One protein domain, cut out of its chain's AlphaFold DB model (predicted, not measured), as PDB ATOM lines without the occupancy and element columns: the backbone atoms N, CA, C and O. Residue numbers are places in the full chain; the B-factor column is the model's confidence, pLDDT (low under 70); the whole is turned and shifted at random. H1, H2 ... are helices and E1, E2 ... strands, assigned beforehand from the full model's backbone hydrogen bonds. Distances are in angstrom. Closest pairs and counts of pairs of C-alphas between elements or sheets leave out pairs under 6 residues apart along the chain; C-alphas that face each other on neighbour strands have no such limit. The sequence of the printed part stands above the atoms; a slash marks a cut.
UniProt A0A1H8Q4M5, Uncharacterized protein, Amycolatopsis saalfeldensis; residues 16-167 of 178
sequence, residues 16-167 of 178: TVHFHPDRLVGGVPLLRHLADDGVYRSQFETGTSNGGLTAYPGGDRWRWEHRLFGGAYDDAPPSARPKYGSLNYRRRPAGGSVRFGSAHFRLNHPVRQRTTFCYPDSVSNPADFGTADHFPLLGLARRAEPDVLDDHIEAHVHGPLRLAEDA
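AT A GLANCE: This is residues 16 to 167 of the 178 residues of an uncharacterized protein of Amycolatopsis saalfeldensis (UniProt A0A1H8Q4M5). What shape do these atoms make? A small, strongly twisted sheet of E2, E6, E4 and E5 has E2 and E6 nearest the middle; the two-stranded ribbon E1 and E3 packs on E2 through E1, and short, scattered helices with long loops surround them, H5 being over the sheet. What makes it up? The printed part has 152 residues, with six named helices and six named strands in the order E1 H1 H2 H3 E2 E3 H4 E4 E5 H5 E6 H6. The class is mixed, helices and strands, with 65 residues in named elements, under half; both sheets are antiparallel. How large is it? It is compact and rounded, with a radius of gyration of the C-alphas of 14.8 A and spans of 42 by 35 by 28 A.

HOW THE PARTS SIT: How is the larger sheet paired? Its order is E2, residues 83 to 87, E6, residues 153 to 157, E4, residues 115 to 119, and E5, residues 128 to 130. N 157 and O 83 are 2.8 A apart, N 156 and O 116 2.8 A, and N 117 and O 130 2.9 A, within hydrogen-bond range; E4 and E5 form a hairpin. What is on it? H5, residues 137 to 143, is on the sheet at a height of 8.2 A, only just over E4, with 3 C-alphas on that strand; the closest C-alphas of the two, Tyr 119 and Leu 137, are 6.2 A apart. E5, H5 and E6 form a split strand-helix-strand unit, two strands running the same way with E4 between them, and its crossover is right-handed. H4, residues 109 to 114, only grazes the sheet, as does H3, residues 60 to 69, with its residues 65 to 69. What lies further out? E1, residues 16 to 19, is antiparallel to E3, residues 103 to 106, with N 19 and O 103 2.9 A apart; the closest C-alphas of E1 and E2, Val 17 and Gly 85, are 4.2 A apart. H1, residues 30 to 37, H2, residues 43 to 46, and H6, residues 163 to 166, are not on the larger sheet. How regular are the helix backbones? Every O i to N i+4 pair is within hydrogen-bond range in H1, H3 and H5; H4 has 0 of 2 but 3 of 3 O i to N i+3 pairs, and H2 and H6 are too short for an i+4 pair.

IN THESE COORDINATES: Where does the first element begin and the last end? C-alpha 16 of E1 is at (102.872, 115.935, 164.162), and C-alpha 166 of H6 is at (106.279, 126.086, 164.502). Which elements are longer? H3 measures 14.1 A, E4 13.8 A, and E2 and E6 12.9 A each.

THE WHOLE: Which links are long? Those from H2 to H3, H3 to E2 and E2 to E3. Is anything missing or uncertain? The printed part has no cut, and no printed residue is under 70 in pLDDT.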
ATOM      1  N   THR A  16     103.318 115.874 162.768       97.88
ATOM      2  CA  THR A  16     102.872 115.935 164.162       97.88
ATOM      3  C   THR A  16     103.962 115.473 165.114       97.88
ATOM      4  O   THR A  16     104.609 114.468 164.842       97.88
ATOM      5  N   VAL A  17     104.122 116.160 166.246       97.38
ATOM      6  CA  VAL A  17     104.966 115.710 167.368       97.38
ATOM      7  C   VAL A  17     104.068 115.301 168.526       97.38
ATOM      8  O   VAL A  17     103.223 116.083 168.964       97.38
ATOM      9  N   HIS A  18     104.205 114.055 168.970       96.44
ATOM     10  CA  HIS A  18     103.353 113.454 169.997       96.44
ATOM     11  C   HIS A  18     103.985 113.583 171.378       96.44
ATOM     12  O   HIS A  18     105.206 113.567 171.523       96.44
ATOM     13  N   PHE A  19     103.154 113.743 172.400       95.50
ATOM     14  CA  PHE A  19     103.587 113.834 173.787       95.50
ATOM     15  C   PHE A  19     102.485 113.375 174.746       95.50
ATOM     16  O   PHE A  19     101.306 113.310 174.396       95.50
ATOM     17  N   HIS A  20     102.880 113.068 175.980       94.56
ATOM     18  CA  HIS A  20     101.959 112.859 177.093       94.56
ATOM     19  C   HIS A  20     101.940 114.131 177.951       94.56
ATOM     20  O   HIS A  20     102.994 114.502 178.474       94.56
ATOM     21  N   PRO A  21     100.801 114.842 178.063       92.56
ATOM     22  CA  PRO A  21     100.723 116.113 178.791       92.56
ATOM     23  C   PRO A  21     101.146 116.029 180.267       92.56
ATOM     24  O   PRO A  21     101.679 116.983 180.827       92.56
ATOM     25  N   ASP A  22     100.929 114.871 180.883       91.50
ATOM     26  CA  ASP A  22     101.230 114.534 182.273       91.50
ATOM     27  C   ASP A  22     102.674 114.053 182.496       91.50
ATOM     28  O   ASP A  22     103.084 113.826 183.635       91.50
ATOM     29  N   ARG A  23     103.481 113.924 181.432       94.00
ATOM     30  CA  ARG A  23     104.883 113.505 181.543       94.00
ATOM     31  C   ARG A  23     105.657 114.473 182.435       94.00
ATOM     32  O   ARG A  23     105.640 115.676 182.200       94.00
ATOM     33  N   LEU A  24     106.405 113.948 183.400       95.06
ATOM     34  CA  LEU A  24     107.309 114.747 184.227       95.06
ATOM     35  C   LEU A  24     108.698 114.838 183.588       95.06
ATOM     36  O   LEU A  24     109.271 113.820 183.203       95.06
ATOM     37  N   VAL A  25     109.254 116.048 183.538       94.31
ATOM     38  CA  VAL A  25     110.635 116.350 183.139       94.31
ATOM     39  C   VAL A  25     111.317 117.015 184.330       94.31
ATOM     40  O   VAL A  25     110.922 118.107 184.745       94.31
ATOM     41  N   GLY A  26     112.291 116.328 184.933       92.81
ATOM     42  CA  GLY A  26     112.933 116.793 186.169       92.81
ATOM     43  C   GLY A  26     111.950 116.977 187.336       92.81
ATOM     44  O   GLY A  26     112.104 117.897 188.128       92.81
ATOM     45  N   GLY A  27     110.896 116.152 187.406       94.62
ATOM     46  CA  GLY A  27     109.846 116.245 188.430       94.62
ATOM     47  C   GLY A  27     108.770 117.308 188.171       94.62
ATOM     48  O   GLY A  27     107.788 117.362 188.904       94.62
ATOM     49  N   VAL A  28     108.903 118.114 187.113       95.31
ATOM     50  CA  VAL A  28     107.940 119.160 186.739       95.31
ATOM     51  C   VAL A  28     107.117 118.705 185.523       95.31
ATOM     52  O   VAL A  28     107.698 118.149 184.587       95.31
ATOM     53  N   PRO A  29     105.787 118.920 185.485       94.56
ATOM     54  CA  PRO A  29     104.964 118.556 184.330       94.56
ATOM     55  C   PRO A  29     105.452 119.186 183.021       94.56
ATOM     56  O   PRO A  29     105.745 120.380 182.971       94.56
ATOM     57  N   LEU A  30     105.473 118.408 181.938       95.06
ATOM     58  CA  LEU A  30     105.896 118.842 180.604       95.06
ATOM     59  C   LEU A  30     105.132 120.088 180.151       95.06
ATOM     60  O   LEU A  30     105.739 121.023 179.640       95.06
ATOM     61  N   LEU A  31     103.817 120.129 180.380       95.56
ATOM     62  CA  LEU A  31     103.010 121.299 180.037       95.56
ATOM     63  C   LEU A  31     103.481 122.582 180.732       95.56
ATOM     64  O   LEU A  31     103.332 123.651 180.152       95.56
ATOM     65  N   ARG A  32     104.054 122.495 181.940       95.94
ATOM     66  CA  ARG A  32     104.589 123.668 182.640       95.94
ATOM     67  C   ARG A  32     105.822 124.209 181.922       95.94
ATOM     68  O   ARG A  32     105.854 125.395 181.630       95.94
ATOM     69  N   HIS A  33     106.760 123.338 181.549       96.06
ATOM     70  CA  HIS A  33     107.922 123.724 180.737       96.06
ATOM     71  C   HIS A  33     107.497 124.360 179.410       96.06
ATOM     72  O   HIS A  33     107.962 125.440 179.064       96.06
ATOM     73  N   LEU A  34     106.552 123.729 178.702       96.00
ATOM     74  CA  LEU A  34     106.038 124.255 177.434       96.00
ATOM     75  C   LEU A  34     105.326 125.604 177.599       96.00
ATOM     76  O   LEU A  34     105.413 126.438 176.706       96.00
ATOM     77  N   ALA A  35     104.620 125.820 178.709       96.19
ATOM     78  CA  ALA A  35     103.974 127.097 178.997       96.19
ATOM     79  C   ALA A  35     104.980 128.192 179.380       96.19
ATOM     80  O   ALA A  35     104.754 129.354 179.055       96.19
ATOM     81  N   ASP A  36     106.069 127.828 180.062       96.81
ATOM     82  CA  ASP A  36     107.059 128.782 180.561       96.81
ATOM     83  C   ASP A  36     108.002 129.282 179.450       96.81
ATOM     84  O   ASP A  36     108.305 130.473 179.408       96.81
ATOM     85  N   ASP A  37     108.455 128.410 178.538       95.62
ATOM     86  CA  ASP A  37     109.421 128.790 177.490       95.62
ATOM     87  C   ASP A  37     108.991 128.505 176.045       95.62
ATOM     88  O   ASP A  37     109.636 128.978 175.107       95.62
ATOM     89  N   GLY A  38     107.901 127.764 175.831       96.62
ATOM     90  CA  GLY A  38     107.398 127.467 174.490       96.62
ATOM     91  C   GLY A  38     108.314 126.578 173.645       96.62
ATOM     92  O   GLY A  38     108.135 126.538 172.426       96.62
ATOM     93  N   VAL A  39     109.289 125.875 174.233       97.00
ATOM     94  CA  VAL A  39     110.254 125.043 173.500       97.00
ATOM     95  C   VAL A  39     109.959 123.559 173.692       97.00
ATOM     96  O   VAL A  39     110.072 123.005 174.786       97.00
ATOM     97  N   TYR A  40     109.666 122.874 172.586       96.44
ATOM     98  CA  TYR A  40     109.593 121.418 172.566       96.44
ATOM     99  C   TYR A  40     110.999 120.827 172.413       96.44
ATOM    100  O   TYR A  40     111.717 121.104 171.445       96.44
ATOM    101  N   ARG A  41     111.381 119.988 173.371       95.56
ATOM    102  CA  ARG A  41     112.749 119.491 173.545       95.56
ATOM    103  C   ARG A  41     112.909 118.038 173.116       95.56
ATOM    104  O   ARG A  41     111.951 117.267 173.102       95.56
ATOM    105  N   SER A  42     114.132 117.670 172.751       93.06
ATOM    106  CA  SER A  42     114.491 116.294 172.412       93.06
ATOM    107  C   SER A  42     114.588 115.404 173.657       93.06
ATOM    108  O   SER A  42     114.758 115.879 174.781       93.06
ATOM    109  N   GLN A  43     114.570 114.086 173.447       92.00
ATOM    110  CA  GLN A  43     114.802 113.110 174.515       92.00
ATOM    111  C   GLN A  43     116.154 113.312 175.224       92.00
ATOM    112  O   GLN A  43     116.249 113.073 176.425       92.00
ATOM    113  N   PHE A  44     117.190 113.764 174.504       92.19
ATOM    114  CA  PHE A  44     118.516 114.030 175.074       92.19
ATOM    115  C   PHE A  44     118.510 115.206 176.057       92.19
ATOM    116  O   PHE A  44     119.370 115.279 176.928       92.19
ATOM    117  N   GLU A  45     117.561 116.135 175.920       94.56
ATOM    118  CA  GLU A  45     117.408 117.272 176.831       94.56
ATOM    119  C   GLU A  45     116.526 116.925 178.030       94.56
ATOM    120  O   GLU A  45     116.793 117.369 179.143       94.56
ATOM    121  N   THR A  46     115.455 116.158 177.811       91.94
ATOM    122  CA  THR A  46     114.451 115.907 178.853       91.94
ATOM    123  C   THR A  46     114.721 114.647 179.668       91.94
ATOM    124  O   THR A  46     114.193 114.512 180.771       91.94
ATOM    125  N   GLY A  47     115.474 113.689 179.121       89.25
ATOM    126  CA  GLY A  47     115.628 112.354 179.701       89.25
ATOM    127  C   GLY A  47     114.335 111.525 179.696       89.25
ATOM    128  O   GLY A  47     114.270 110.495 180.362       89.25
ATOM    129  N   THR A  48     113.295 111.946 178.967       87.94
ATOM    130  CA  THR A  48     111.984 111.271 178.932       87.94
ATOM    131  C   THR A  48     111.714 110.625 177.581       87.94
ATOM    132  O   THR A  48     112.010 111.222 176.552       87.94
ATOM    133  N   SER A  49     111.048 109.468 177.561       84.69
ATOM    134  CA  SER A  49     110.673 108.771 176.324       84.69
ATOM    135  C   SER A  49     109.222 108.313 176.331       84.69
ATOM    136  O   SER A  49     108.651 108.060 177.391       84.69
ATOM    137  N   ASN A  50     108.670 108.139 175.130       80.19
ATOM    138  CA  ASN A  50     107.423 107.406 174.883       80.19
ATOM    139  C   ASN A  50     107.701 106.045 174.197       80.19
ATOM    140  O   ASN A  50     106.788 105.384 173.718       80.19
ATOM    141  N   GLY A  51     108.978 105.642 174.163       80.31
ATOM    142  CA  GLY A  51     109.502 104.340 173.751       80.31
ATOM    143  C   GLY A  51     110.702 103.965 174.634       80.31
ATOM    144  O   GLY A  51     110.604 104.006 175.859       80.31
ATOM    145  N   GLY A  52     111.857 103.643 174.038       79.69
ATOM    146  CA  GLY A  52     113.087 103.315 174.781       79.69
ATOM    147  C   GLY A  52     113.814 104.533 175.377       79.69
ATOM    148  O   GLY A  52     113.769 105.626 174.809       79.69
ATOM    149  N   LEU A  53     114.511 104.355 176.507       80.94
ATOM    150  CA  LEU A  53     115.330 105.368 177.200       80.94
ATOM    151  C   LEU A  53     116.829 105.184 176.911       80.94
ATOM    152  O   LEU A  53     117.618 104.885 177.803       80.94
ATOM    153  N   THR A  54     117.230 105.331 175.650       85.38
ATOM    154  CA  THR A  54     118.610 105.039 175.210       85.38
ATOM    155  C   THR A  54     119.344 106.253 174.628       85.38
ATOM    156  O   THR A  54     120.362 106.104 173.954       85.38
ATOM    157  N   ALA A  55     118.833 107.463 174.888       84.88
ATOM    158  CA  ALA A  55     119.370 108.747 174.420       84.88
ATOM    159  C   ALA A  55     120.574 109.234 175.239       84.88
ATOM    160  O   ALA A  55     120.506 110.232 175.951       84.88
ATOM    161  N   TYR A  56     121.684 108.517 175.134       85.69
ATOM    162  CA  TYR A  56     122.976 108.885 175.708       85.69
ATOM    163  C   TYR A  56     124.099 108.384 174.786       85.69
ATOM    164  O   TYR A  56     123.852 107.475 173.987       85.69
ATOM    165  N   PRO A  57     125.321 108.949 174.855       86.38
ATOM    166  CA  PRO A  57     126.444 108.496 174.038       86.38
ATOM    167  C   PRO A  57     126.644 106.976 174.112       86.38
ATOM    168  O   PRO A  57     126.779 106.408 175.192       86.38
ATOM    169  N   GLY A  58     126.624 106.310 172.956       88.00
ATOM    170  CA  GLY A  58     126.760 104.854 172.849       88.00
ATOM    171  C   GLY A  58     125.471 104.035 173.031       88.00
ATOM    172  O   GLY A  58     125.501 102.841 172.720       88.00
ATOM    173  N   GLY A  59     124.355 104.637 173.458       91.19
ATOM    174  CA  GLY A  59     123.041 103.984 173.528       91.19
ATOM    175  C   GLY A  59     122.371 103.810 172.157       91.19
ATOM    176  O   GLY A  59     122.785 104.427 171.173       91.19
ATOM    177  N   ASP A  60     121.327 102.978 172.068       91.06
ATOM    178  CA  ASP A  60     120.675 102.636 170.787       91.06
ATOM    179  C   ASP A  60     120.186 103.865 170.022       91.06
ATOM    180  O   ASP A  60     120.444 103.990 168.822       91.06
ATOM    181  N   ARG A  61     119.569 104.814 170.741       91.38
ATOM    182  CA  ARG A  61     119.115 106.085 170.182       91.38
ATOM    183  C   ARG A  61     120.242 106.853 169.514       91.38
ATOM    184  O   ARG A  61     120.106 107.318 168.387       91.38
ATOM    185  N   TRP A  62     121.356 106.982 170.224       93.56
ATOM    186  CA  TRP A  62     122.534 107.668 169.718       93.56
ATOM    187  C   TRP A  62     123.098 106.943 168.489       93.56
ATOM    188  O   TRP A  62     123.385 107.586 167.484       93.56
ATOM    189  N   ARG A  63     123.169 105.604 168.518       92.69
ATOM    190  CA  ARG A  63     123.705 104.795 167.412       92.69
ATOM    191  C   ARG A  63     122.876 104.903 166.141       92.69
ATOM    192  O   ARG A  63     123.454 104.952 165.058       92.69
ATOM    193  N   TRP A  64     121.545 104.877 166.225       92.06
ATOM    194  CA  TRP A  64     120.744 105.035 165.011       92.06
ATOM    195  C   TRP A  64     120.764 106.475 164.510       92.06
ATOM    196  O   TRP A  64     120.846 106.659 163.305       92.06
ATOM    197  N   GLU A  65     120.789 107.494 165.379       94.44
ATOM    198  CA  GLU A  65     120.939 108.885 164.923       94.44
ATOM    199  C   GLU A  65     122.285 109.103 164.222       94.44
ATOM    200  O   GLU A  65     122.318 109.734 163.167       94.44
ATOM    201  N   HIS A  66     123.369 108.517 164.742       94.19
ATOM    202  CA  HIS A  66     124.673 108.507 164.077       94.19
ATOM    203  C   HIS A  66     124.565 107.945 162.652       94.19
ATOM    204  O   HIS A  66     124.983 108.599 161.697       94.19
ATOM    205  N   ARG A  67     123.954 106.761 162.485       93.44
ATOM    206  CA  ARG A  67     123.786 106.130 161.162       93.44
ATOM    207  C   ARG A  67     122.913 106.965 160.228       93.44
ATOM    208  O   ARG A  67     123.273 107.178 159.075       93.44
ATOM    209  N   LEU A  68     121.772 107.431 160.727       93.75
ATOM    210  CA  LEU A  68     120.773 108.175 159.962       93.75
ATOM    211  C   LEU A  68     121.328 109.514 159.461       93.75
ATOM    212  O   LEU A  68     121.118 109.886 158.304       93.75
ATOM    213  N   PHE A  69     122.063 110.225 160.315       94.94
ATOM    214  CA  PHE A  69     122.511 111.592 160.052       94.94
ATOM    215  C   PHE A  69     124.015 111.705 159.789       94.94
ATOM    216  O   PHE A  69     124.541 112.815 159.762       94.94
ATOM    217  N   GLY A  70     124.709 110.582 159.583       94.38
ATOM    218  CA  GLY A  70     126.142 110.557 159.277       94.38
ATOM    219  C   GLY A  70     127.001 111.214 160.358       94.38
ATOM    220  O   GLY A  70     127.934 111.939 160.034       94.38
ATOM    221  N   GLY A  71     126.637 111.030 161.628       95.44
ATOM    222  CA  GLY A  71     127.353 111.593 162.777       95.44
ATOM    223  C   GLY A  71     127.177 113.100 163.001       95.44
ATOM    224  O   GLY A  71     127.805 113.656 163.897       95.44
ATOM    225  N   ALA A  72     126.294 113.782 162.257       95.94
ATOM    226  CA  ALA A  72     126.118 115.241 162.341       95.94
ATOM    227  C   ALA A  72     125.757 115.781 163.743       95.94
ATOM    228  O   ALA A  72     125.878 116.981 163.989       95.94
ATOM    229  N   TYR A  73     125.295 114.917 164.653       96.00
ATOM    230  CA  TYR A  73     124.885 115.285 166.009       96.00
ATOM    231  C   TYR A  73     125.759 114.691 167.113       96.00
ATOM    232  O   TYR A  73     125.458 114.918 168.285       96.00
ATOM    233  N   ASP A  74     126.791 113.917 166.779       95.12
ATOM    234  CA  ASP A  74     127.521 113.107 167.759       95.12
ATOM    235  C   ASP A  74     128.148 113.964 168.856       95.12
ATOM    236  O   ASP A  74     127.917 113.687 170.035       95.12
ATOM    237  N   ASP A  75     128.800 115.053 168.446       94.06
ATOM    238  CA  ASP A  75     129.445 116.043 169.317       94.06
ATOM    239  C   ASP A  75     128.592 117.309 169.526       94.06
ATOM    240  O   ASP A  75     129.020 118.276 170.159       94.06
ATOM    241  N   ALA A  76     127.374 117.338 168.979       94.44
ATOM    242  CA  ALA A  76     126.479 118.482 169.087       94.44
ATOM    243  C   ALA A  76     125.768 118.508 170.455       94.44
ATOM    244  O   ALA A  76     125.492 117.452 171.037       94.44
ATOM    245  N   PRO A  77     125.391 119.696 170.969       94.75
ATOM    246  CA  PRO A  77     124.629 119.776 172.209       94.75
ATOM    247  C   PRO A  77     123.266 119.072 172.070       94.75
ATOM    248  O   PRO A  77     122.691 119.063 170.976       94.75
ATOM    249  N   PRO A  78     122.683 118.550 173.169       93.56
ATOM    250  CA  PRO A  78     121.364 117.912 173.160       93.56
ATOM    251  C   PRO A  78     120.265 118.710 172.443       93.56
ATOM    252  O   PRO A  78     119.445 118.133 171.736       93.56
ATOM    253  N   SER A  79     120.279 120.041 172.548       94.44
ATOM    254  CA  SER A  79     119.306 120.935 171.904       94.44
ATOM    255  C   SER A  79     119.397 120.988 170.374       94.44
ATOM    256  O   SER A  79     118.421 121.334 169.700       94.44
ATOM    257  N   ALA A  80     120.544 120.615 169.799       95.06
ATOM    258  CA  ALA A  80     120.722 120.516 168.354       95.06
ATOM    259  C   ALA A  80     120.100 119.237 167.772       95.06
ATOM    260  O   ALA A  80     119.795 119.201 166.576       95.06
ATOM    261  N   ARG A  81     119.875 118.209 168.606       95.56
ATOM    262  CA  ARG A  81     119.335 116.910 168.187       95.56
ATOM    263  C   ARG A  81     117.936 117.073 167.568       95.56
ATOM    264  O   ARG A  81     117.155 117.945 167.983       95.56
ATOM    265  N   PRO A  82     117.584 116.257 166.563       97.00
ATOM    266  CA  PRO A  82     116.282 116.340 165.915       97.00
ATOM    267  C   PRO A  82     115.134 115.998 166.874       97.00
ATOM    268  O   PRO A  82     115.237 115.106 167.717       97.00
ATOM    269  N   LYS A  83     114.008 116.701 166.724       97.12
ATOM    270  CA  LYS A  83     112.753 116.379 167.420       97.12
ATOM    271  C   LYS A  83     112.014 115.329 166.609       97.12
ATOM    272  O   LYS A  83     111.854 115.487 165.402       97.12
ATOM    273  N   TYR A  84     111.586 114.261 167.268       96.12
ATOM    274  CA  TYR A  84     110.924 113.156 166.589       96.12
ATOM    275  C   TYR A  84     109.417 113.359 166.552       96.12
ATOM    276  O   TYR A  84     108.795 113.776 167.527       96.12
ATOM    277  N   GLY A  85     108.844 113.052 165.399       97.19
ATOM    278  CA  GLY A  85     107.421 113.102 165.143       97.19
ATOM    279  C   GLY A  85     107.050 112.132 164.036       97.19
ATOM    280  O   GLY A  85     107.758 111.168 163.755       97.19
ATOM    281  N   SER A  86     105.929 112.403 163.386       97.75
ATOM    282  CA  SER A  86     105.412 111.572 162.307       97.75
ATOM    283  C   SER A  86     104.670 112.391 161.266       97.75
ATOM    284  O   SER A  86     104.055 113.419 161.570       97.75
ATOM    285  N   LEU A  87     104.694 111.921 160.020       97.50
ATOM    286  CA  LEU A  87     103.823 112.449 158.979       97.50
ATOM    287  C   LEU A  87     102.404 111.900 159.168       97.50
ATOM    288  O   LEU A  87     102.178 110.694 159.090       97.50
ATOM    289  N   ASN A  88     101.413 112.774 159.326       95.94
ATOM    290  CA  ASN A  88     100.005 112.385 159.408       95.94
ATOM    291  C   ASN A  88      99.408 112.125 158.008       95.94
ATOM    292  O   ASN A  88      98.469 112.799 157.571       95.94
ATOM    293  N   TYR A  89      99.961 111.149 157.280       95.19
ATOM    294  CA  TYR A  89      99.541 110.828 155.908       95.19
ATOM    295  C   TYR A  89      98.152 110.178 155.828       95.19
ATOM    296  O   TYR A  89      97.481 110.260 154.798       95.19
ATOM    297  N   ARG A  90      97.690 109.583 156.934       94.50
ATOM    298  CA  ARG A  90      96.320 109.080 157.107       94.50
ATOM    299  C   ARG A  90      95.311 110.174 157.466       94.50
ATOM    300  O   ARG A  90      94.116 109.905 157.457       94.50
ATOM    301  N   ARG A  91      95.772 111.395 157.776       94.06
ATOM    302  CA  ARG A  91      94.941 112.540 158.198       94.06
ATOM    303  C   ARG A  91      94.059 112.226 159.417       94.06
ATOM    304  O   ARG A  91      92.926 112.694 159.510       94.06
ATOM    305  N   ARG A  92      94.576 111.441 160.364       93.38
ATOM    306  CA  ARG A  92      93.858 111.090 161.595       93.38
ATOM    307  C   ARG A  92      93.717 112.320 162.495       93.38
ATOM    308  O   ARG A  92      94.712 113.031 162.673       93.38
ATOM    309  N   PRO A  93      92.550 112.541 163.130       93.38
ATOM    310  CA  PRO A  93      92.396 113.573 164.155       93.38
ATOM    311  C   PRO A  93      93.367 113.396 165.323       93.38
ATOM    312  O   PRO A  93      93.821 114.382 165.886       93.38
ATOM    313  N   ALA A  94      93.726 112.150 165.644       93.88
ATOM    314  CA  ALA A  94      94.676 111.822 166.702       93.88
ATOM    315  C   ALA A  94      96.151 112.070 166.323       93.88
ATOM    316  O   ALA A  94      97.011 111.936 167.181       93.88
ATOM    317  N   GLY A  95      96.462 112.448 165.076       95.69
ATOM    318  CA  GLY A  95      97.833 112.662 164.597       95.69
ATOM    319  C   GLY A  95      98.469 111.426 163.946       95.69
ATOM    320  O   GLY A  95      97.827 110.390 163.780       95.69
ATOM    321  N   GLY A  96      99.733 111.559 163.527       94.75
ATOM    322  CA  GLY A  96     100.413 110.561 162.692       94.75
ATOM    323  C   GLY A  96     100.963 109.325 163.410       94.75
ATOM    324  O   GLY A  96     101.276 108.357 162.735       94.75
ATOM    325  N   SER A  97     101.086 109.329 164.741       94.50
ATOM    326  CA  SER A  97     101.742 108.248 165.493       94.50
ATOM    327  C   SER A  97     101.196 108.135 166.918       94.50
ATOM    328  O   SER A  97     101.856 108.503 167.891       94.50
ATOM    329  N   VAL A  98      99.969 107.624 167.030       92.06
ATOM    330  CA  VAL A  98      99.198 107.527 168.287       92.06
ATOM    331  C   VAL A  98      99.872 106.685 169.375       92.06
ATOM    332  O   VAL A  98      99.553 106.823 170.550       92.06
ATOM    333  N   ARG A  99     100.842 105.845 169.000       92.69
ATOM    334  CA  ARG A  99     101.681 105.076 169.925       92.69
ATOM    335  C   ARG A  99     102.484 105.952 170.891       92.69
ATOM    336  O   ARG A  99     102.760 105.521 172.004       92.69
ATOM    337  N   PHE A 100     102.876 107.160 170.479       93.25
ATOM    338  CA  PHE A 100     103.876 107.963 171.192       93.25
ATOM    339  C   PHE A 100     103.301 109.133 171.991       93.25
ATOM    340  O   PHE A 100     104.060 110.001 172.419       93.25
ATOM    341  N   GLY A 101     101.988 109.212 172.180       93.50
ATOM    342  CA  GLY A 101     101.403 110.292 172.962       93.50
ATOM    343  C   GLY A 101      99.886 110.294 172.948       93.50
ATOM    344  O   GLY A 101      99.251 109.900 171.974       93.50
ATOM    345  N   SER A 102      99.306 110.786 174.039       94.19
ATOM    346  CA  SER A 102      97.871 111.067 174.140       94.19
ATOM    347  C   SER A 102      97.502 112.456 173.603       94.19
ATOM    348  O   SER A 102      96.323 112.753 173.428       94.19
ATOM    349  N   ALA A 103      98.497 113.301 173.317       95.38
ATOM    350  CA  ALA A 103      98.345 114.610 172.695       95.38
ATOM    351  C   ALA A 103      99.412 114.823 171.611       95.38
ATOM    352  O   ALA A 103     100.444 114.152 171.584       95.38
ATOM    353  N   HIS A 104      99.176 115.781 170.716       96.75
ATOM    354  CA  HIS A 104     100.154 116.157 169.705       96.75
ATOM    355  C   HIS A 104     100.037 117.630 169.322       96.75
ATOM    356  O   HIS A 104      98.953 118.211 169.357       96.75
ATOM    357  N   PHE A 105     101.151 118.208 168.875       97.12
ATOM    358  CA  PHE A 105     101.130 119.445 168.103       97.12
ATOM    359  C   PHE A 105     101.129 119.115 166.617       97.12
ATOM    360  O   PHE A 105     101.836 118.211 166.164       97.12
ATOM    361  N   ARG A 106     100.345 119.866 165.846       97.25
ATOM    362  CA  ARG A 106     100.458 119.913 164.386       97.25
ATOM    363  C   ARG A 106     101.462 120.997 164.037       97.25
ATOM    364  O   ARG A 106     101.391 122.074 164.614       97.25
ATOM    365  N   LEU A 107     102.366 120.723 163.107       97.62
ATOM    366  CA  LEU A 107     103.406 121.676 162.734       97.62
ATOM    367  C   LEU A 107     103.030 122.461 161.474       97.62
ATOM    368  O   LEU A 107     102.397 121.927 160.554       97.62
ATOM    369  N   ASN A 108     103.443 123.725 161.435       96.38
ATOM    370  CA  ASN A 108     103.280 124.618 160.297       96.38
ATOM    371  C   ASN A 108     104.063 124.119 159.076       96.38
ATOM    372  O   ASN A 108     105.077 123.426 159.186       96.38
ATOM    373  N   HIS A 109     103.600 124.494 157.881       93.50
ATOM    374  CA  HIS A 109     104.198 124.050 156.619       93.50
ATOM    375  C   HIS A 109     105.714 124.322 156.504       93.50
ATOM    376  O   HIS A 109     106.423 123.415 156.064       93.50
ATOM    377  N   PRO A 110     106.254 125.488 156.929       95.19
ATOM    378  CA  PRO A 110     107.690 125.767 156.835       95.19
ATOM    379  C   PRO A 110     108.581 124.761 157.574       95.19
ATOM    380  O   PRO A 110     109.704 124.517 157.143       95.19
ATOM    381  N   VAL A 111     108.080 124.105 158.627       97.12
ATOM    382  CA  VAL A 111     108.849 123.100 159.380       97.12
ATOM    383  C   VAL A 111     109.270 121.922 158.498       97.12
ATOM    384  O   VAL A 111     110.334 121.337 158.702       97.12
ATOM    385  N   ARG A 112     108.492 121.606 157.454       95.38
ATOM    386  CA  ARG A 112     108.800 120.516 156.514       95.38
ATOM    387  C   ARG A 112     110.145 120.708 155.815       95.38
ATOM    388  O   ARG A 112     110.824 119.723 155.563       95.38
ATOM    389  N   GLN A 113     110.553 121.954 155.567       95.44
ATOM    390  CA  GLN A 113     111.806 122.264 154.869       95.44
ATOM    391  C   GLN A 113     113.058 121.888 155.667       95.44
ATOM    392  O   GLN A 113     114.128 121.685 155.106       95.44
ATOM    393  N   ARG A 114     112.917 121.743 156.986       97.00
ATOM    394  CA  ARG A 114     113.972 121.273 157.892       97.00
ATOM    395  C   ARG A 114     113.632 119.922 158.515       97.00
ATOM    396  O   ARG A 114     114.072 119.632 159.623       97.00
ATOM    397  N   THR A 115     112.813 119.121 157.835       98.31
ATOM    398  CA  THR A 115     112.399 117.798 158.309       98.31
ATOM    399  C   THR A 115     112.856 116.717 157.336       98.31
ATOM    400  O   THR A 115     112.547 116.787 156.145       98.31
ATOM    401  N   THR A 116     113.547 115.698 157.843       97.94
ATOM    402  CA  THR A 116     113.754 114.436 157.116       97.94
ATOM    403  C   THR A 116     112.769 113.380 157.586       97.94
ATOM    404  O   THR A 116     112.152 113.502 158.644       97.94
ATOM    405  N   PHE A 117     112.614 112.334 156.785       98.00
ATOM    406  CA  PHE A 117     111.681 111.252 157.047       98.00
ATOM    407  C   PHE A 117     112.324 109.904 156.745       98.00
ATOM    408  O   PHE A 117     113.193 109.820 155.872       98.00
ATOM    409  N   CYS A 118     111.850 108.851 157.405       97.19
ATOM    410  CA  CYS A 118     112.193 107.474 157.066       97.19
ATOM    411  C   CYS A 118     110.985 106.543 157.171       97.19
ATOM    412  O   CYS A 118     110.008 106.829 157.872       97.19
ATOM    413  N   TYR A 119     111.049 105.438 156.434       95.56
ATOM    414  CA  TYR A 119     110.098 104.342 156.560       95.56
ATOM    415  C   TYR A 119     110.820 102.997 156.355       95.56
ATOM    416  O   TYR A 119     111.533 102.862 155.364       95.56
ATOM    417  N   PRO A 120     110.644 101.991 157.230       93.62
ATOM    418  CA  PRO A 120     110.001 102.059 158.548       93.62
ATOM    419  C   PRO A 120     110.712 103.019 159.529       93.62
ATOM    420  O   PRO A 120     111.524 103.857 159.131       93.62
ATOM    421  N   ASP A 121     110.369 102.952 160.812       90.69
ATOM    422  CA  ASP A 121     110.941 103.828 161.838       90.69
ATOM    423  C   ASP A 121     112.437 103.567 162.112       90.69
ATOM    424  O   ASP A 121     113.015 102.550 161.722       90.69
ATOM    425  N   SER A 122     113.095 104.520 162.777       89.00
ATOM    426  CA  SER A 122     114.548 104.513 163.011       89.00
ATOM    427  C   SER A 122     115.099 103.270 163.717       89.00
ATOM    428  O   SER A 122     116.244 102.883 163.455       89.00
ATOM    429  N   VAL A 123     114.316 102.630 164.591       87.00
ATOM    430  CA  VAL A 123     114.745 101.413 165.303       87.00
ATOM    431  C   VAL A 123     114.885 100.219 164.356       87.00
ATOM    432  O   VAL A 123     115.731  99.355 164.578       87.00
ATOM    433  N   SER A 124     114.140 100.220 163.249       89.38
ATOM    434  CA  SER A 124     114.107  99.143 162.256       89.38
ATOM    435  C   SER A 124     115.258  99.192 161.240       89.38
ATOM    436  O   SER A 124     115.266  98.423 160.283       89.38
ATOM    437  N   ASN A 125     116.236 100.088 161.428       89.62
ATOM    438  CA  ASN A 125     117.343 100.322 160.495       89.62
ATOM    439  C   ASN A 125     116.862 100.552 159.041       89.62
ATOM    440  O   ASN A 125     117.197  99.769 158.147       89.62
ATOM    441  N   PRO A 126     116.058 101.605 158.807       92.88
ATOM    442  CA  PRO A 126     115.396 101.824 157.527       92.88
ATOM    443  C   PRO A 126     116.399 102.135 156.415       92.88
ATOM    444  O   PRO A 126     117.454 102.724 156.655       92.88
ATOM    445  N   ALA A 127     116.039 101.759 155.188       92.69
ATOM    446  CA  ALA A 127     116.795 102.081 153.978       92.69
ATOM    447  C   ALA A 127     116.135 103.195 153.145       92.69
ATOM    448  O   ALA A 127     116.807 103.823 152.327       92.69
ATOM    449  N   ASP A 128     114.843 103.458 153.364       94.88
ATOM    450  CA  ASP A 128     114.080 104.442 152.606       94.88
ATOM    451  C   ASP A 128     113.964 105.764 153.367       94.88
ATOM    452  O   ASP A 128     113.522 105.820 154.521       94.88
ATOM    453  N   PHE A 129     114.311 106.851 152.676       96.50
ATOM    454  CA  PHE A 129     114.336 108.201 153.231       96.50
ATOM    455  C   PHE A 129     113.582 109.202 152.361       96.50
ATOM    456  O   PHE A 129     113.441 109.029 151.150       96.50
ATOM    457  N   GLY A 130     113.115 110.279 152.987       96.50
ATOM    458  CA  GLY A 130     112.410 111.361 152.314       96.50
ATOM    459  C   GLY A 130     112.745 112.738 152.878       96.50
ATOM    460  O   GLY A 130     113.184 112.884 154.019       96.50
ATOM    461  N   THR A 131     112.494 113.751 152.061       96.88
ATOM    462  CA  THR A 131     112.538 115.184 152.381       96.88
ATOM    463  C   THR A 131     111.259 115.849 151.863       96.88
ATOM    464  O   THR A 131     110.433 115.194 151.223       96.88
ATOM    465  N   ALA A 132     111.065 117.144 152.124       95.38
ATOM    466  CA  ALA A 132     109.934 117.878 151.554       95.38
ATOM    467  C   ALA A 132     109.935 117.867 150.012       95.38
ATOM    468  O   ALA A 132     108.868 117.758 149.411       95.38
ATOM    469  N   ASP A 133     111.111 117.914 149.385       95.25
ATOM    470  CA  ASP A 133     111.244 118.003 147.927       95.25
ATOM    471  C   ASP A 133     111.237 116.630 147.237       95.25
ATOM    472  O   ASP A 133     110.816 116.513 146.086       95.25
ATOM    473  N   HIS A 134     111.647 115.575 147.951       95.81
ATOM    474  CA  HIS A 134     111.708 114.207 147.435       95.81
ATOM    475  C   HIS A 134     111.151 113.209 148.448       95.81
ATOM    476  O   HIS A 134     111.798 112.894 149.449       95.81
ATOM    477  N   PHE A 135     109.954 112.685 148.189       96.44
ATOM    478  CA  PHE A 135     109.202 111.890 149.155       96.44
ATOM    479  C   PHE A 135     108.711 110.542 148.579       96.44
ATOM    480  O   PHE A 135     107.546 110.406 148.192       96.44
ATOM    481  N   PRO A 136     109.557 109.492 148.568       95.12
ATOM    482  CA  PRO A 136     109.184 108.169 148.047       95.12
ATOM    483  C   PRO A 136     108.317 107.344 149.018       95.12
ATOM    484  O   PRO A 136     107.673 106.369 148.626       95.12
ATOM    485  N   LEU A 137     108.276 107.735 150.295       96.50
ATOM    486  CA  LEU A 137     107.814 106.892 151.404       96.50
ATOM    487  C   LEU A 137     106.306 106.625 151.408       96.50
ATOM    488  O   LEU A 137     105.848 105.617 151.944       96.50
ATOM    489  N   LEU A 138     105.511 107.507 150.792       94.88
ATOM    490  CA  LEU A 138     104.049 107.415 150.837       94.88
ATOM    491  C   LEU A 138     103.523 106.130 150.186       94.88
ATOM    492  O   LEU A 138     102.546 105.548 150.658       94.88
ATOM    493  N   GLY A 139     104.157 105.691 149.096       93.25
ATOM    494  CA  GLY A 139     103.784 104.453 148.419       93.25
ATOM    495  C   GLY A 139     104.083 103.220 149.271       93.25
ATOM    496  O   GLY A 139     103.250 102.321 149.340       93.25
ATOM    497  N   LEU A 140     105.241 103.204 149.938       94.44
ATOM    498  CA  LEU A 140     105.664 102.115 150.824       94.44
ATOM    499  C   LEU A 140     104.709 101.984 152.013       94.44
ATOM    500  O   LEU A 140     104.099 100.933 152.198       94.44
ATOM    501  N   ALA A 141     104.478 103.085 152.730       94.56
ATOM    502  CA  ALA A 141     103.629 103.101 153.918       94.56
ATOM    503  C   ALA A 141     102.162 102.735 153.631       94.56
ATOM    504  O   ALA A 141     101.478 102.156 154.470       94.56
ATOM    505  N   ARG A 142     101.650 103.038 152.430       93.62
ATOM    506  CA  ARG A 142     100.281 102.663 152.039       93.62
ATOM    507  C   ARG A 142     100.104 101.169 151.775       93.62
ATOM    508  O   ARG A 142      98.985 100.697 151.932       93.62
ATOM    509  N   ARG A 143     101.160 100.460 151.365       93.88
ATOM    510  CA  ARG A 143     101.112  99.028 151.021       93.88
ATOM    511  C   ARG A 143     101.373  98.097 152.202       93.88
ATOM    512  O   ARG A 143     101.061  96.922 152.104       93.88
ATOM    513  N   ALA A 144     101.981  98.600 153.272       89.75
ATOM    514  CA  ALA A 144     102.467  97.766 154.367       89.75
ATOM    515  C   ALA A 144     101.373  97.251 155.323       89.75
ATOM    516  O   ALA A 144     101.654  96.343 156.091       89.75
ATOM    517  N   GLU A 145     100.174  97.848 155.302       84.69
ATOM    518  CA  GLU A 145      99.019  97.481 156.151       84.69
ATOM    519  C   GLU A 145      99.362  97.100 157.616       84.69
ATOM    520  O   GLU A 145      98.935  96.048 158.092       84.69
ATOM    521  N   PRO A 146     100.135  97.924 158.354       88.06
ATOM    522  CA  PRO A 146     100.528  97.595 159.721       88.06
ATOM    523  C   PRO A 146      99.379  97.816 160.719       88.06
ATOM    524  O   PRO A 146      98.356  98.434 160.403       88.06
ATOM    525  N   ASP A 147      99.585  97.377 161.965       91.88
ATOM    526  CA  ASP A 147      98.736  97.784 163.086       91.88
ATOM    527  C   ASP A 147      98.693  99.318 163.216       91.88
ATOM    528  O   ASP A 147      99.645 100.028 162.882       91.88
ATOM    529  N   VAL A 148      97.581  99.849 163.731       88.88
ATOM    530  CA  VAL A 148      97.362 101.296 163.866       88.88
ATOM    531  C   VAL A 148      98.451 101.996 164.688       88.88
ATOM    532  O   VAL A 148      98.729 103.173 164.439       88.88
ATOM    533  N   LEU A 149      99.052 101.291 165.653       90.44
ATOM    534  CA  LEU A 149     100.121 101.801 166.509       90.44
ATOM    535  C   LEU A 149     101.438 101.982 165.747       90.44
ATOM    536  O   LEU A 149     102.219 102.868 166.094       90.44
ATOM    537  N   ASP A 150     101.645 101.211 164.681       90.69
ATOM    538  CA  ASP A 150     102.878 101.206 163.897       90.69
ATOM    539  C   ASP A 150     102.687 101.843 162.499       90.69
ATOM    540  O   ASP A 150     103.657 102.088 161.788       90.69
ATOM    541  N   ASP A 151     101.457 102.230 162.129       93.06
ATOM    542  CA  ASP A 151     101.092 102.917 160.873       93.06
ATOM    543  C   ASP A 151     101.529 104.395 160.847       93.06
ATOM    544  O   ASP A 151     100.703 105.315 160.859       93.06
ATOM    545  N   HIS A 152     102.844 104.628 160.826       94.38
ATOM    546  CA  HIS A 152     103.447 105.956 160.791       94.38
ATOM    547  C   HIS A 152     104.684 106.019 159.882       94.38
ATOM    548  O   HIS A 152     105.431 105.057 159.735       94.38
ATOM    549  N   ILE A 153     104.905 107.187 159.271       97.38
ATOM    550  CA  ILE A 153     106.192 107.557 158.663       97.38
ATOM    551  C   ILE A 153     106.888 108.465 159.672       97.38
ATOM    552  O   ILE A 153     106.336 109.518 160.014       97.38
ATOM    553  N   GLU A 154     108.055 108.056 160.162       97.75
ATOM    554  CA  GLU A 154     108.801 108.804 161.173       97.75
ATOM    555  C   GLU A 154     109.356 110.099 160.568       97.75
ATOM    556  O   GLU A 154     109.804 110.129 159.420       97.75
ATOM    557  N   ALA A 155     109.285 111.185 161.336       98.12
ATOM    558  CA  ALA A 155     109.755 112.508 160.953       98.12
ATOM    559  C   ALA A 155     110.807 113.009 161.949       98.12
ATOM    560  O   ALA A 155     110.629 112.897 163.163       98.12
ATOM    561  N   HIS A 156     111.869 113.625 161.436       98.12
ATOM    562  CA  HIS A 156     112.971 114.184 162.214       98.12
ATOM    563  C   HIS A 156     113.065 115.683 161.945       98.12
ATOM    564  O   HIS A 156     113.531 116.108 160.893       98.12
ATOM    565  N   VAL A 157     112.594 116.501 162.884       98.25
ATOM    566  CA  VAL A 157     112.618 117.962 162.755       98.25
ATOM    567  C   VAL A 157     113.954 118.505 163.258       98.25
ATOM    568  O   VAL A 157     114.245 118.457 164.458       98.25
ATOM    569  N   HIS A 158     114.763 119.038 162.346       97.69
ATOM    570  CA  HIS A 158     116.097 119.565 162.626       97.69
ATOM    571  C   HIS A 158     116.049 121.019 163.113       97.69
ATOM    572  O   HIS A 158     115.275 121.830 162.605       97.69
ATOM    573  N   GLY A 159     116.900 121.372 164.084       96.38
ATOM    574  CA  GLY A 159     116.912 122.703 164.715       96.38
ATOM    575  C   GLY A 159     115.785 122.910 165.743       96.38
ATOM    576  O   GLY A 159     114.962 122.013 165.922       96.38
ATOM    577  N   PRO A 160     115.730 124.044 166.464       96.31
ATOM    578  CA  PRO A 160     114.796 124.267 167.580       96.31
ATOM    579  C   PRO A 160     113.320 124.111 167.193       96.31
ATOM    580  O   PRO A 160     112.964 124.465 166.077       96.31
ATOM    581  N   LEU A 161     112.458 123.620 168.089       97.81
ATOM    582  CA  LEU A 161     111.007 123.583 167.854       97.81
ATOM    583  C   LEU A 161     110.301 124.527 168.833       97.81
ATOM    584  O   LEU A 161     110.135 124.194 170.008       97.81
ATOM    585  N   ARG A 162     109.946 125.722 168.352       97.56
ATOM    586  CA  ARG A 162     109.315 126.796 169.130       97.56
ATOM    587  C   ARG A 162     107.828 126.816 168.845       97.56
ATOM    588  O   ARG A 162     107.423 127.070 167.719       97.56
ATOM    589  N   LEU A 163     107.002 126.584 169.859       96.75
ATOM    590  CA  LEU A 163     105.560 126.429 169.678       96.75
ATOM    591  C   LEU A 163     104.904 127.666 169.049       96.75
ATOM    592  O   LEU A 163     104.063 127.504 168.176       96.75
ATOM    593  N   ALA A 164     105.333 128.876 169.412       95.62
ATOM    594  CA  ALA A 164     104.784 130.114 168.852       95.62
ATOM    595  C   ALA A 164     105.029 130.284 167.337       95.62
ATOM    596  O   ALA A 164     104.274 130.982 166.668       95.62
ATOM    597  N   GLU A 165     106.080 129.667 166.794       95.62
ATOM    598  CA  GLU A 165     106.476 129.789 165.381       95.62
ATOM    599  C   GLU A 165     106.077 128.539 164.582       95.62
ATOM    600  O   GLU A 165     105.574 128.602 163.457       95.62
ATOM    601  N   ASP A 166     106.313 127.374 165.178       97.62
ATOM    602  CA  ASP A 166     106.279 126.086 164.502       97.62
ATOM    603  C   ASP A 166     104.956 125.348 164.692       97.62
ATOM    604  O   ASP A 166     104.621 124.513 163.848       97.62
ATOM    605  N   ALA A 167     104.204 125.605 165.768       96.19
ATOM    606  CA  ALA A 167     102.923 124.945 165.975       96.19
ATOM    607  C   ALA A 167     101.830 125.637 165.156       96.19
ATOM    608  O   ALA A 167     101.709 126.860 165.117       96.19
TER     609      ALA A 167